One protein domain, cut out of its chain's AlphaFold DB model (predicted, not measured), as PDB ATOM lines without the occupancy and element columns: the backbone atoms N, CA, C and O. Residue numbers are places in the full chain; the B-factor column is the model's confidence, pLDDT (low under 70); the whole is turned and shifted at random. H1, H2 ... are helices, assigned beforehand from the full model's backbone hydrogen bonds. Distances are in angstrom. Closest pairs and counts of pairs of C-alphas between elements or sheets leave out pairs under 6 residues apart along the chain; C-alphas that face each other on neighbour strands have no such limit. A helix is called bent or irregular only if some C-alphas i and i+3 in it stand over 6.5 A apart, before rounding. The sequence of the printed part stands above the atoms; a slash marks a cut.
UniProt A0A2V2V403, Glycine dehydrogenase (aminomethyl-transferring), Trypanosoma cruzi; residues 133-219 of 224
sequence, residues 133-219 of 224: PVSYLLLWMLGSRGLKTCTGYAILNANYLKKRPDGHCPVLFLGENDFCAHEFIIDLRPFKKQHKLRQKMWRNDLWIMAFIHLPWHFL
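AT A GLANCE: This is residues 133 to 219 of the 224 residues of the protein "Glycine dehydrogenase (aminomethyl-transferring)" of Trypanosoma cruzi (UniProt A0A2V2V403). A long helix, H1, is bent into an L with a short arm and a long arm, and two long links without named elements make much of the rest: one leads from the end of the long arm to the small helix H2, the other folds back from H2 to the four-residue helix H3. Residues 193 to 201, of which 193 to 195 belong to H2, stick out. The 87 printed residues hold three named helices, H1, H2 and H3 along the chain, and no named strand; the class is all helix, though under half of the residues, 42, are in named elements. The whole is loose, with a radius of gyration of the C-alphas of 16.7 A, and elongated, spanning 51 by 32 by 19 A.

HOW THE PARTS SIT: H1, residues 133 to 163, was assigned as one helix by its hydrogen bonds but is bent: C-alphas 141 and 144 are 9.6 A apart. Its arms H1a, residues 133 to 141, and H1b, residues 144 to 163, stand about perpendicular, at 82 degrees. They are close but not clearly touching; their closest C-alphas, those of Leu 139 and Leu 147, are 7.5 A apart. H2, residues 189 to 195, and H3, residues 216 to 219, are each apart from both arms and from each other. In H1a, H1b and H2 every O i to N i+4 pair is within hydrogen-bond range; H3 is too short for such a pair, and its one O i to N i+3 pair is within range.

IN THESE COORDINATES: H1b is 29.0 A long, from C-alpha 144 at (167.676, 165.266, 243.578) to C-alpha 163. H1a measures 11.7 A and begins at C-alpha 133, (182.201, 166.429, 233.661). H2 measures 10.2 A. H3 measures 5.9 A and ends at C-alpha 219, (178.414, 160.455, 251.365).

THE WHOLE: The two C-alphas farthest apart, those of Trp 140 and Lys 196, are 51.3 A apart. The printed part has no cut. Both links, residues 164 to 188 and 196 to 215, are long. The mean pLDDT of the printed part is 77.8, and residues 197 to 219 are under 70.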
ATOM      1  N   PRO A 133     182.555 167.773 233.216       97.56
ATOM      2  CA  PRO A 133     182.201 166.429 233.661       97.56
ATOM      3  C   PRO A 133     182.213 166.257 235.183       97.56
ATOM      4  O   PRO A 133     181.435 165.461 235.695       97.56
ATOM      5  N   VAL A 134     183.021 167.027 235.924       96.12
ATOM      6  CA  VAL A 134     183.051 166.975 237.397       96.12
ATOM      7  C   VAL A 134     181.682 167.326 237.982       96.12
ATOM      8  O   VAL A 134     181.122 166.567 238.773       96.12
ATOM      9  N   SER A 135     181.116 168.459 237.563       95.94
ATOM     10  CA  SER A 135     179.800 168.905 238.023       95.94
ATOM     11  C   SER A 135     178.677 168.025 237.477       95.94
ATOM     12  O   SER A 135     177.730 167.733 238.204       95.94
ATOM     13  N   TYR A 136     178.788 167.563 236.228       96.88
ATOM     14  CA  TYR A 136     177.812 166.649 235.632       96.88
ATOM     15  C   TYR A 136     177.721 165.325 236.399       96.88
ATOM     16  O   TYR A 136     176.630 164.915 236.794       96.88
ATOM     17  N   LEU A 137     178.861 164.683 236.670       97.56
ATOM     18  CA  LEU A 137     178.905 163.420 237.406       97.56
ATOM     19  C   LEU A 137     178.396 163.588 238.838       97.56
ATOM     20  O   LEU A 137     177.672 162.722 239.316       97.56
ATOM     21  N   LEU A 138     178.699 164.706 239.508       94.88
ATOM     22  CA  LEU A 138     178.141 165.015 240.828       94.88
ATOM     23  C   LEU A 138     176.604 165.025 240.804       94.88
ATOM     24  O   LEU A 138     175.971 164.363 241.627       94.88
ATOM     25  N   LEU A 139     176.012 165.762 239.857       94.94
ATOM     26  CA  LEU A 139     174.559 165.831 239.690       94.94
ATOM     27  C   LEU A 139     173.966 164.448 239.393       94.94
ATOM     28  O   LEU A 139     172.946 164.084 239.978       94.94
ATOM     29  N   TRP A 140     174.620 163.682 238.518       96.38
ATOM     30  CA  TRP A 140     174.177 162.352 238.110       96.38
ATOM     31  C   TRP A 140     174.228 161.334 239.257       96.38
ATOM     32  O   TRP A 140     173.252 160.623 239.481       96.38
ATOM     33  N   MET A 141     175.323 161.300 240.025       96.94
ATOM     34  CA  MET A 141     175.505 160.358 241.136       96.94
ATOM     35  C   MET A 141     174.596 160.664 242.330       96.94
ATOM     36  O   MET A 141     174.085 159.746 242.963       96.94
ATOM     37  N   LEU A 142     174.409 161.944 242.671       94.62
ATOM     38  CA  LEU A 142     173.614 162.325 243.842       94.62
ATOM     39  C   LEU A 142     172.110 162.311 243.560       94.62
ATOM     40  O   LEU A 142     171.309 162.028 244.458       94.62
ATOM     41  N   GLY A 143     171.715 162.683 242.341       95.38
ATOM     42  CA  GLY A 143     170.324 162.971 242.012       95.38
ATOM     43  C   GLY A 143     169.705 164.047 242.917       95.38
ATOM     44  O   GLY A 143     170.361 164.688 243.741       95.38
ATOM     45  N   SER A 144     168.394 164.249 242.794       94.06
ATOM     46  CA  SER A 144     167.676 165.266 243.578       94.06
ATOM     47  C   SER A 144     167.728 165.001 245.087       94.06
ATOM     48  O   SER A 144     167.906 165.930 245.875       94.06
ATOM     49  N   ARG A 145     167.610 163.732 245.503       95.25
ATOM     50  CA  ARG A 145     167.648 163.341 246.919       95.25
ATOM     51  C   ARG A 145     169.012 163.626 247.540       95.25
ATOM     52  O   ARG A 145     169.057 164.256 248.592       95.25
ATOM     53  N   GLY A 146     170.098 163.205 246.891       94.81
ATOM     54  CA  GLY A 146     171.451 163.447 247.387       94.81
ATOM     55  C   GLY A 146     171.744 164.939 247.483       94.81
ATOM     56  O   GLY A 146     172.178 165.400 248.534       94.81
ATOM     57  N   LEU A 147     171.406 165.723 246.454       94.06
ATOM     58  CA  LEU A 147     171.593 167.180 246.477       94.06
ATOM     59  C   LEU A 147     170.824 167.847 247.625       94.06
ATOM     60  O   LEU A 147     171.402 168.650 248.356       94.06
ATOM     61  N   LYS A 148     169.560 167.460 247.849       94.38
ATOM     62  CA  LYS A 148     168.758 167.974 248.969       94.38
ATOM     63  C   LYS A 148     169.389 167.643 250.323       94.38
ATOM     64  O   LYS A 148     169.474 168.513 251.188       94.38
ATOM     65  N   THR A 149     169.856 166.407 250.502       95.06
ATOM     66  CA  THR A 149     170.577 165.984 251.713       95.06
ATOM     67  C   THR A 149     171.828 166.831 251.938       95.06
ATOM     68  O   THR A 149     172.086 167.266 253.057       95.06
ATOM     69  N   CYS A 150     172.580 167.129 250.880       93.44
ATOM     70  CA  CYS A 150     173.816 167.903 250.975       93.44
ATOM     71  C   CYS A 150     173.565 169.362 251.356       93.44
ATOM     72  O   CYS A 150     174.243 169.884 252.242       93.44
ATOM     73  N   THR A 151     172.548 169.991 250.767       94.38
ATOM     74  CA  THR A 151     172.082 171.321 251.185       94.38
ATOM     75  C   THR A 151     171.611 171.317 252.638       94.38
ATOM     76  O   THR A 151     171.989 172.202 253.406       94.38
ATOM     77  N   GLY A 152     170.861 170.288 253.049       95.25
ATOM     78  CA  GLY A 152     170.452 170.100 254.441       95.25
ATOM     79  C   GLY A 152     171.643 170.022 255.398       95.25
ATOM     80  O   GLY A 152     171.677 170.747 256.392       95.25
ATOM     81  N   TYR A 153     172.660 169.217 255.076       96.00
ATOM     82  CA  TYR A 153     173.879 169.119 255.881       96.00
ATOM     83  C   TYR A 153     174.696 170.408 255.900       96.00
ATOM     84  O   TYR A 153     175.252 170.743 256.943       96.00
ATOM     85  N   ALA A 154     174.767 171.151 254.796       93.44
ATOM     86  CA  ALA A 154     175.472 172.430 254.768       93.44
ATOM     87  C   ALA A 154     174.867 173.422 255.778       93.44
ATOM     88  O   ALA A 154     175.593 174.005 256.583       93.44
ATOM     89  N   ILE A 155     173.536 173.551 255.792       94.69
ATOM     90  CA  ILE A 155     172.811 174.421 256.732       94.69
ATOM     91  C   ILE A 155     172.908 173.881 258.166       94.69
ATOM     92  O   ILE A 155     173.189 174.639 259.099       94.69
ATOM     93  N   LEU A 156     172.721 172.571 258.362       95.81
ATOM     94  CA  LEU A 156     172.811 171.938 259.680       95.81
ATOM     95  C   LEU A 156     174.193 172.146 260.302       95.81
ATOM     96  O   LEU A 156     174.296 172.571 261.451       95.81
ATOM     97  N   ASN A 157     175.255 171.885 259.542       95.19
ATOM     98  CA  ASN A 157     176.614 172.026 260.040       95.19
ATOM     99  C   ASN A 157     176.943 173.481 260.372       95.19
ATOM    100  O   ASN A 157     177.633 173.726 261.360       95.19
ATOM    101  N   ALA A 158     176.452 174.442 259.581       93.94
ATOM    102  CA  ALA A 158     176.668 175.861 259.849       93.94
ATOM    103  C   ALA A 158     176.054 176.242 261.192       93.94
ATOM    104  O   ALA A 158     176.742 176.772 262.063       93.94
ATOM    105  N   ASN A 159     174.801 175.852 261.416       94.31
ATOM    106  CA  ASN A 159     174.103 176.123 262.667       94.31
ATOM    107  C   ASN A 159     174.676 175.350 263.862       94.31
ATOM    108  O   ASN A 159     174.740 175.892 264.967       94.31
ATOM    109  N   TYR A 160     175.167 174.128 263.648       94.50
ATOM    110  CA  TYR A 160     175.886 173.369 264.668       94.50
ATOM    111  C   TYR A 160     177.198 174.059 265.064       94.50
ATOM    112  O   TYR A 160     177.430 174.319 266.246       94.50
ATOM    113  N   LEU A 161     178.048 174.410 264.091       92.12
ATOM    114  CA  LEU A 161     179.321 175.085 264.359       92.12
ATOM    115  C   LEU A 161     179.114 176.462 264.980       92.12
ATOM    116  O   LEU A 161     179.864 176.813 265.884       92.12
ATOM    117  N   LYS A 162     178.085 177.201 264.560       91.81
ATOM    118  CA  LYS A 162     177.679 178.489 265.134       91.81
ATOM    119  C   LYS A 162     177.370 178.399 266.628       91.81
ATOM    120  O   LYS A 162     177.628 179.351 267.355       91.81
ATOM    121  N   LYS A 163     176.836 177.266 267.101       90.62
ATOM    122  CA  LYS A 163     176.500 177.062 268.518       90.62
ATOM    123  C   LYS A 163     177.712 176.707 269.388       90.62
ATOM    124  O   LYS A 163     177.666 176.901 270.595       90.62
ATOM    125  N   ARG A 164     178.810 176.213 268.804       88.00
ATOM    126  CA  ARG A 164     180.021 175.819 269.554       88.00
ATOM    127  C   ARG A 164     180.777 176.981 270.219       88.00
ATOM    128  O   ARG A 164     181.203 176.789 271.352       88.00
ATOM    129  N   PRO A 165     180.991 178.142 269.570       82.75
ATOM    130  CA  PRO A 165     181.647 179.292 270.189       82.75
ATOM    131  C   PRO A 165     180.680 180.171 270.999       82.75
ATOM    132  O   PRO A 165     181.058 181.284 271.366       82.75
ATOM    133  N   ASP A 166     179.447 179.716 271.249       78.12
ATOM    134  CA  ASP A 166     178.450 180.480 271.995       78.12
ATOM    135  C   ASP A 166     178.976 180.843 273.396       78.12
ATOM    136  O   ASP A 166     179.615 180.030 274.064       78.12
ATOM    137  N   GLY A 167     178.792 182.100 273.799       77.75
ATOM    138  CA  GLY A 167     179.393 182.675 275.011       77.75
ATOM    139  C   GLY A 167     180.871 183.091 274.906       77.75
ATOM    140  O   GLY A 167     181.347 183.822 275.773       77.75
ATOM    141  N   HIS A 168     181.594 182.700 273.850       83.06
ATOM    142  CA  HIS A 168     182.988 183.106 273.624       83.06
ATOM    143  C   HIS A 168     183.120 184.129 272.501       83.06
ATOM    144  O   HIS A 168     183.732 185.177 272.697       83.06
ATOM    145  N   CYS A 169     182.536 183.850 271.335       82.75
ATOM    146  CA  CYS A 169     182.603 184.744 270.186       82.75
ATOM    147  C   CYS A 169     181.192 185.060 269.677       82.75
ATOM    148  O   CYS A 169     180.481 184.135 269.280       82.75
ATOM    149  N   PRO A 170     180.778 186.339 269.651       87.69
ATOM    150  CA  PRO A 170     179.455 186.701 269.168       87.69
ATOM    151  C   PRO A 170     179.314 186.415 267.670       87.69
ATOM    152  O   PRO A 170     180.251 186.603 266.892       87.69
ATOM    153  N   VAL A 171     178.123 185.978 267.263       89.75
ATOM    154  CA  VAL A 171     177.748 185.819 265.853       89.75
ATOM    155  C   VAL A 171     177.062 187.101 265.398       89.75
ATOM    156  O   VAL A 171     176.152 187.580 266.068       89.75
ATOM    157  N   LEU A 172     177.522 187.679 264.288       90.50
ATOM    158  CA  LEU A 172     177.165 189.051 263.915       90.50
ATOM    159  C   LEU A 172     175.743 189.188 263.359       90.50
ATOM    160  O   LEU A 172     175.069 190.178 263.626       90.50
ATOM    161  N   PHE A 173     175.307 188.207 262.572       90.69
ATOM    162  CA  PHE A 173     174.028 188.227 261.876       90.69
ATOM    163  C   PHE A 173     173.329 186.889 262.063       90.69
ATOM    164  O   PHE A 173     173.929 185.835 261.845       90.69
ATOM    165  N   LEU A 174     172.062 186.944 262.465       90.31
ATOM    166  CA  LEU A 174     171.201 185.788 262.664       90.31
ATOM    167  C   LEU A 174     169.837 186.078 262.045       90.31
ATOM    168  O   LEU A 174     169.366 187.215 262.059       90.31
ATOM    169  N   GLY A 175     169.240 185.045 261.464       90.25
ATOM    170  CA  GLY A 175     167.874 185.082 260.977       90.25
ATOM    171  C   GLY A 175     166.897 184.774 262.103       90.25
ATOM    172  O   GLY A 175     167.223 184.843 263.287       90.25
ATOM    173  N   GLU A 176     165.681 184.389 261.731       88.75
ATOM    174  CA  GLU A 176     164.705 183.953 262.727       88.75
ATOM    175  C   GLU A 176     165.143 182.706 263.485       88.75
ATOM    176  O   GLU A 176     165.814 181.823 262.944       88.75
ATOM    177  N   ASN A 177     164.690 182.633 264.740       90.12
ATOM    178  CA  ASN A 177     165.002 181.552 265.670       90.12
ATOM    179  C   ASN A 177     166.516 181.319 265.806       90.12
ATOM    180  O   ASN A 177     166.965 180.190 265.996       90.12
ATOM    181  N   ASP A 178     167.301 182.388 265.658       92.06
ATOM    182  CA  ASP A 178     168.758 182.384 265.705       92.06
ATOM    183  C   ASP A 178     169.428 181.461 264.674       92.06
ATOM    184  O   ASP A 178     170.572 181.046 264.879       92.06
ATOM    185  N   PHE A 179     168.775 181.132 263.557       93.56
ATOM    186  CA  PHE A 179     169.382 180.309 262.507       93.56
ATOM    187  C   PHE A 179     170.130 181.141 261.459       93.56
ATOM    188  O   PHE A 179     169.773 182.277 261.150       93.56
ATOM    189  N   CYS A 180     171.161 180.543 260.869       94.19
ATOM    190  CA  CYS A 180     171.820 181.020 259.656       94.19
ATOM    191  C   CYS A 180     171.587 180.041 258.490       94.19
ATOM    192  O   CYS A 180     171.041 178.950 258.671       94.19
ATOM    193  N   ALA A 181     171.986 180.432 257.283       95.06
ATOM    194  CA  ALA A 181     171.971 179.585 256.096       95.06
ATOM    195  C   ALA A 181     173.159 178.598 256.122       95.06
ATOM    196  O   ALA A 181     173.434 177.960 257.132       95.06
ATOM    197  N   HIS A 182     173.878 178.447 255.009       93.75
ATOM    198  CA  HIS A 182     175.059 177.578 254.919       93.75
ATOM    199  C   HIS A 182     176.357 178.186 255.483       93.75
ATOM    200  O   HIS A 182     177.408 177.552 255.425       93.75
ATOM    201  N   GLU A 183     176.295 179.409 256.011       93.81
ATOM    202  CA  GLU A 183     177.436 180.143 256.555       93.81
ATOM    203  C   GLU A 183     176.976 181.114 257.648       93.81
ATOM    204  O   GLU A 183     175.784 181.398 257.779       93.81
ATOM    205  N   PHE A 184     177.918 181.597 258.454       93.94
ATOM    206  CA  PHE A 184     177.704 182.599 259.498       93.94
ATOM    207  C   PHE A 184     178.996 183.380 259.732       93.94
ATOM    208  O   PHE A 184     180.066 183.002 259.250       93.94
ATOM    209  N   ILE A 185     178.892 184.470 260.488       90.94
ATOM    210  CA  ILE A 185     179.999 185.397 260.715       90.94
ATOM    211  C   ILE A 185     180.269 185.512 262.204       90.94
ATOM    212  O   ILE A 185     179.391 185.902 262.972       90.94
ATOM    213  N   ILE A 186     181.508 185.222 262.590       90.00
ATOM    214  CA  ILE A 186     182.006 185.445 263.944       90.00
ATOM    215  C   ILE A 186     182.558 186.866 264.043       90.00
ATOM    216  O   ILE A 186     183.439 187.251 263.273       90.00
ATOM    217  N   ASP A 187     182.075 187.639 265.013       87.81
ATOM    218  CA  ASP A 187     182.569 188.982 265.280       87.81
ATOM    219  C   ASP A 187     183.778 188.957 266.227       87.81
ATOM    220  O   ASP A 187     183.670 188.763 267.439       87.81
ATOM    221  N   LEU A 188     184.957 189.195 265.651       85.88
ATOM    222  CA  LEU A 188     186.232 189.257 266.367       85.88
ATOM    223  C   LEU A 188     186.663 190.688 266.727       85.88
ATOM    224  O   LEU A 188     187.725 190.887 267.331       85.88
ATOM    225  N   ARG A 189     185.865 191.709 266.389       84.50
ATOM    226  CA  ARG A 189     186.176 193.111 266.719       84.50
ATOM    227  C   ARG A 189     186.316 193.341 268.235       84.50
ATOM    228  O   ARG A 189     187.256 194.053 268.609       84.50
ATOM    229  N   PRO A 190     185.497 192.726 269.117       83.50
ATOM    230  CA  PRO A 190     185.679 192.840 270.567       83.50
ATOM    231  C   PRO A 190     187.056 192.346 271.035       83.50
ATOM    232  O   PRO A 190     187.750 193.057 271.764       83.50
ATOM    233  N   PHE A 191     187.509 191.192 270.532       81.50
ATOM    234  CA  PHE A 191     188.820 190.619 270.862       81.50
ATOM    235  C   PHE A 191     189.974 191.530 270.443       81.50
ATOM    236  O   PHE A 191     190.919 191.743 271.207       81.50
ATOM    237  N   LYS A 192     189.888 192.125 269.246       78.50
ATOM    238  CA  LYS A 192     190.897 193.075 268.755       78.50
ATOM    239  C   LYS A 192     191.026 194.286 269.681       78.50
ATOM    240  O   LYS A 192     192.147 194.700 269.980       78.50
ATOM    241  N   LYS A 193     189.895 194.828 270.152       82.12
ATOM    242  CA  LYS A 193     189.859 195.970 271.080       82.12
ATOM    243  C   LYS A 193     190.439 195.603 272.448       82.12
ATOM    244  O   LYS A 193     191.224 196.377 272.990       82.12
ATOM    245  N   GLN A 194     190.097 194.427 272.971       81.50
ATOM    246  CA  GLN A 194     190.543 193.963 274.287       81.50
ATOM    247  C   GLN A 194     192.046 193.648 274.330       81.50
ATOM    248  O   GLN A 194     192.722 194.010 275.290       81.50
ATOM    249  N   HIS A 195     192.589 193.025 273.280       78.50
ATOM    250  CA  HIS A 195     193.967 192.516 273.276       78.50
ATOM    251  C   HIS A 195     194.958 193.353 272.449       78.50
ATOM    252  O   HIS A 195     196.096 192.930 272.259       78.50
ATOM    253  N   LYS A 196     194.553 194.531 271.941       71.31
ATOM    254  CA  LYS A 196     195.390 195.441 271.123       71.31
ATOM    255  C   LYS A 196     196.158 194.715 270.003       71.31
ATOM    256  O   LYS A 196     197.318 195.018 269.717       71.31
ATOM    257  N   LEU A 197     195.520 193.726 269.375       66.12
ATOM    258  CA  LEU A 197     196.170 192.854 268.396       66.12
ATOM    259  C   LEU A 197     196.498 193.641 267.116       66.12
ATOM    260  O   LEU A 197     195.658 194.371 266.582       66.12
ATOM    261  N   ARG A 198     197.731 193.487 266.606       52.31
ATOM    262  CA  ARG A 198     198.176 194.131 265.357       52.31
ATOM    263  C   ARG A 198     197.399 193.573 264.158       52.31
ATOM    264  O   ARG A 198     197.214 192.363 264.047       52.31
ATOM    265  N   GLN A 199     197.063 194.455 263.211       47.19
ATOM    266  CA  GLN A 199     196.337 194.178 261.955       47.19
ATOM    267  C   GLN A 199     196.847 192.983 261.118       47.19
ATOM    268  O   GLN A 199     196.127 192.492 260.262       47.19
ATOM    269  N   LYS A 200     198.092 192.526 261.311       48.47
ATOM    270  CA  LYS A 200     198.688 191.427 260.530       48.47
ATOM    271  C   LYS A 200     198.419 190.027 261.088       48.47
ATOM    272  O   LYS A 200     198.516 189.073 260.331       48.47
ATOM    273  N   MET A 201     198.119 189.891 262.384       46.47
ATOM    274  CA  MET A 201     197.950 188.567 263.011       46.47
ATOM    275  C   MET A 201     196.575 187.957 262.721       46.47
ATOM    276  O   MET A 201     196.404 186.745 262.735       46.47
ATOM    277  N   TRP A 202     195.623 188.822 262.390       49.06
ATOM    278  CA  TRP A 202     194.298 188.490 261.908       49.06
ATOM    279  C   TRP A 202     194.135 189.289 260.618       49.06
ATOM    280  O   TRP A 202     194.161 190.514 260.689       49.06
ATOM    281  N   ARG A 203     194.030 188.635 259.446       42.62
ATOM    282  CA  ARG A 203     193.655 189.311 258.185       42.62
ATOM    283  C   ARG A 203     192.509 190.280 258.498       42.62
ATOM    284  O   ARG A 203     191.570 189.882 259.175       42.62
ATOM    285  N   ASN A 204     192.666 191.536 258.080       36.91
ATOM    286  CA  ASN A 204     192.093 192.731 258.714       36.91
ATOM    287  C   ASN A 204     190.580 192.760 258.962       36.91
ATOM    288  O   ASN A 204     190.142 193.552 259.788       36.91
ATOM    289  N   ASP A 205     189.829 191.854 258.356       38.50
ATOM    290  CA  ASP A 205     188.433 191.576 258.627       38.50
ATOM    291  C   ASP A 205     188.292 190.050 258.620       38.50
ATOM    292  O   ASP A 205     188.029 189.450 257.580       38.50
ATOM    293  N   LEU A 206     188.590 189.370 259.734       37.81
ATOM    294  CA  LEU A 206     188.462 187.910 259.793       37.81
ATOM    295  C   LEU A 206     186.987 187.535 259.951       37.81
ATOM    296  O   LEU A 206     186.523 187.121 261.008       37.81
ATOM    297  N   TRP A 207     186.269 187.677 258.839       39.28
ATOM    298  CA  TRP A 207     185.126 186.858 258.485       39.28
ATOM    299  C   TRP A 207     185.652 185.426 258.386       39.28
ATOM    300  O   TRP A 207     186.200 185.014 257.362       39.28
ATOM    301  N   ILE A 208     185.550 184.648 259.461       37.75
ATOM    302  CA  ILE A 208     185.602 183.197 259.298       37.75
ATOM    303  C   ILE A 208     184.255 182.825 258.682       37.75
ATOM    304  O   ILE A 208     183.333 182.435 259.390       37.75
ATOM    305  N   MET A 209     184.129 182.994 257.360       36.94
ATOM    306  CA  MET A 209     183.145 182.242 256.595       36.94
ATOM    307  C   MET A 209     183.567 180.787 256.735       36.94
ATOM    308  O   MET A 209     184.498 180.316 256.073       36.94
ATOM    309  N   ALA A 210     182.924 180.082 257.659       36.38
ATOM    310  CA  ALA A 210     182.953 178.638 257.658       36.38
ATOM    311  C   ALA A 210     182.198 178.188 256.402       36.38
ATOM    312  O   ALA A 210     181.014 177.874 256.457       36.38
ATOM    313  N   PHE A 211     182.879 178.182 255.253       37.78
ATOM    314  CA  PHE A 211     182.442 177.405 254.105       37.78
ATOM    315  C   PHE A 211     182.546 175.949 254.528       37.78
ATOM    316  O   PHE A 211     183.604 175.326 254.402       37.78
ATOM    317  N   ILE A 212     181.459 175.406 255.063       40.44
ATOM    318  CA  ILE A 212     181.383 173.984 255.370       40.44
ATOM    319  C   ILE A 212     181.102 173.264 254.056       40.44
ATOM    320  O   ILE A 212     180.028 172.729 253.804       40.44
ATOM    321  N   HIS A 213     182.107 173.272 253.186       41.25
ATOM    322  CA  HIS A 213     182.244 172.228 252.194       41.25
ATOM    323  C   HIS A 213     182.699 171.001 252.969       41.25
ATOM    324  O   HIS A 213     183.887 170.841 253.255       41.25
ATOM    325  N   LEU A 214     181.750 170.151 253.360       33.88
ATOM    326  CA  LEU A 214     182.112 168.782 253.683       33.88
ATOM    327  C   LEU A 214     182.888 168.234 252.477       33.88
ATOM    328  O   LEU A 214     182.428 168.385 251.341       33.88
ATOM    329  N   PRO A 215     184.052 167.603 252.682       36.59
ATOM    330  CA  PRO A 215     184.612 166.752 251.656       36.59
ATOM    331  C   PRO A 215     183.546 165.696 251.366       36.59
ATOM    332  O   PRO A 215     183.185 164.913 252.245       36.59
ATOM    333  N   TRP A 216     183.029 165.685 250.140       43.41
ATOM    334  CA  TRP A 216     181.995 164.766 249.653       43.41
ATOM    335  C   TRP A 216     182.344 163.271 249.844       43.41
ATOM    336  O   TRP A 216     181.506 162.401 249.635       43.41
ATOM    337  N   HIS A 217     183.561 162.968 250.309       38.38
ATOM    338  CA  HIS A 217     184.056 161.655 250.709       38.38
ATOM    339  C   HIS A 217     183.200 160.919 251.755       38.38
ATOM    340  O   HIS A 217     183.274 159.694 251.804       38.38
ATOM    341  N   PHE A 218     182.397 161.613 252.573       33.56
ATOM    342  CA  PHE A 218     181.548 160.945 253.574       33.56
ATOM    343  C   PHE A 218     180.252 160.353 253.003       33.56
ATOM    344  O   PHE A 218     179.781 159.347 253.518       33.56
ATOM    345  N   LEU A 219     179.702 160.907 251.917       40.94
ATOM    346  CA  LEU A 219     178.414 160.455 251.365       40.94
ATOM    347  C   LEU A 219     178.536 159.269 250.400       40.94
ATOM    348  O   LEU A 219     177.562 158.564 250.167       40.94
TER     349      LEU A 219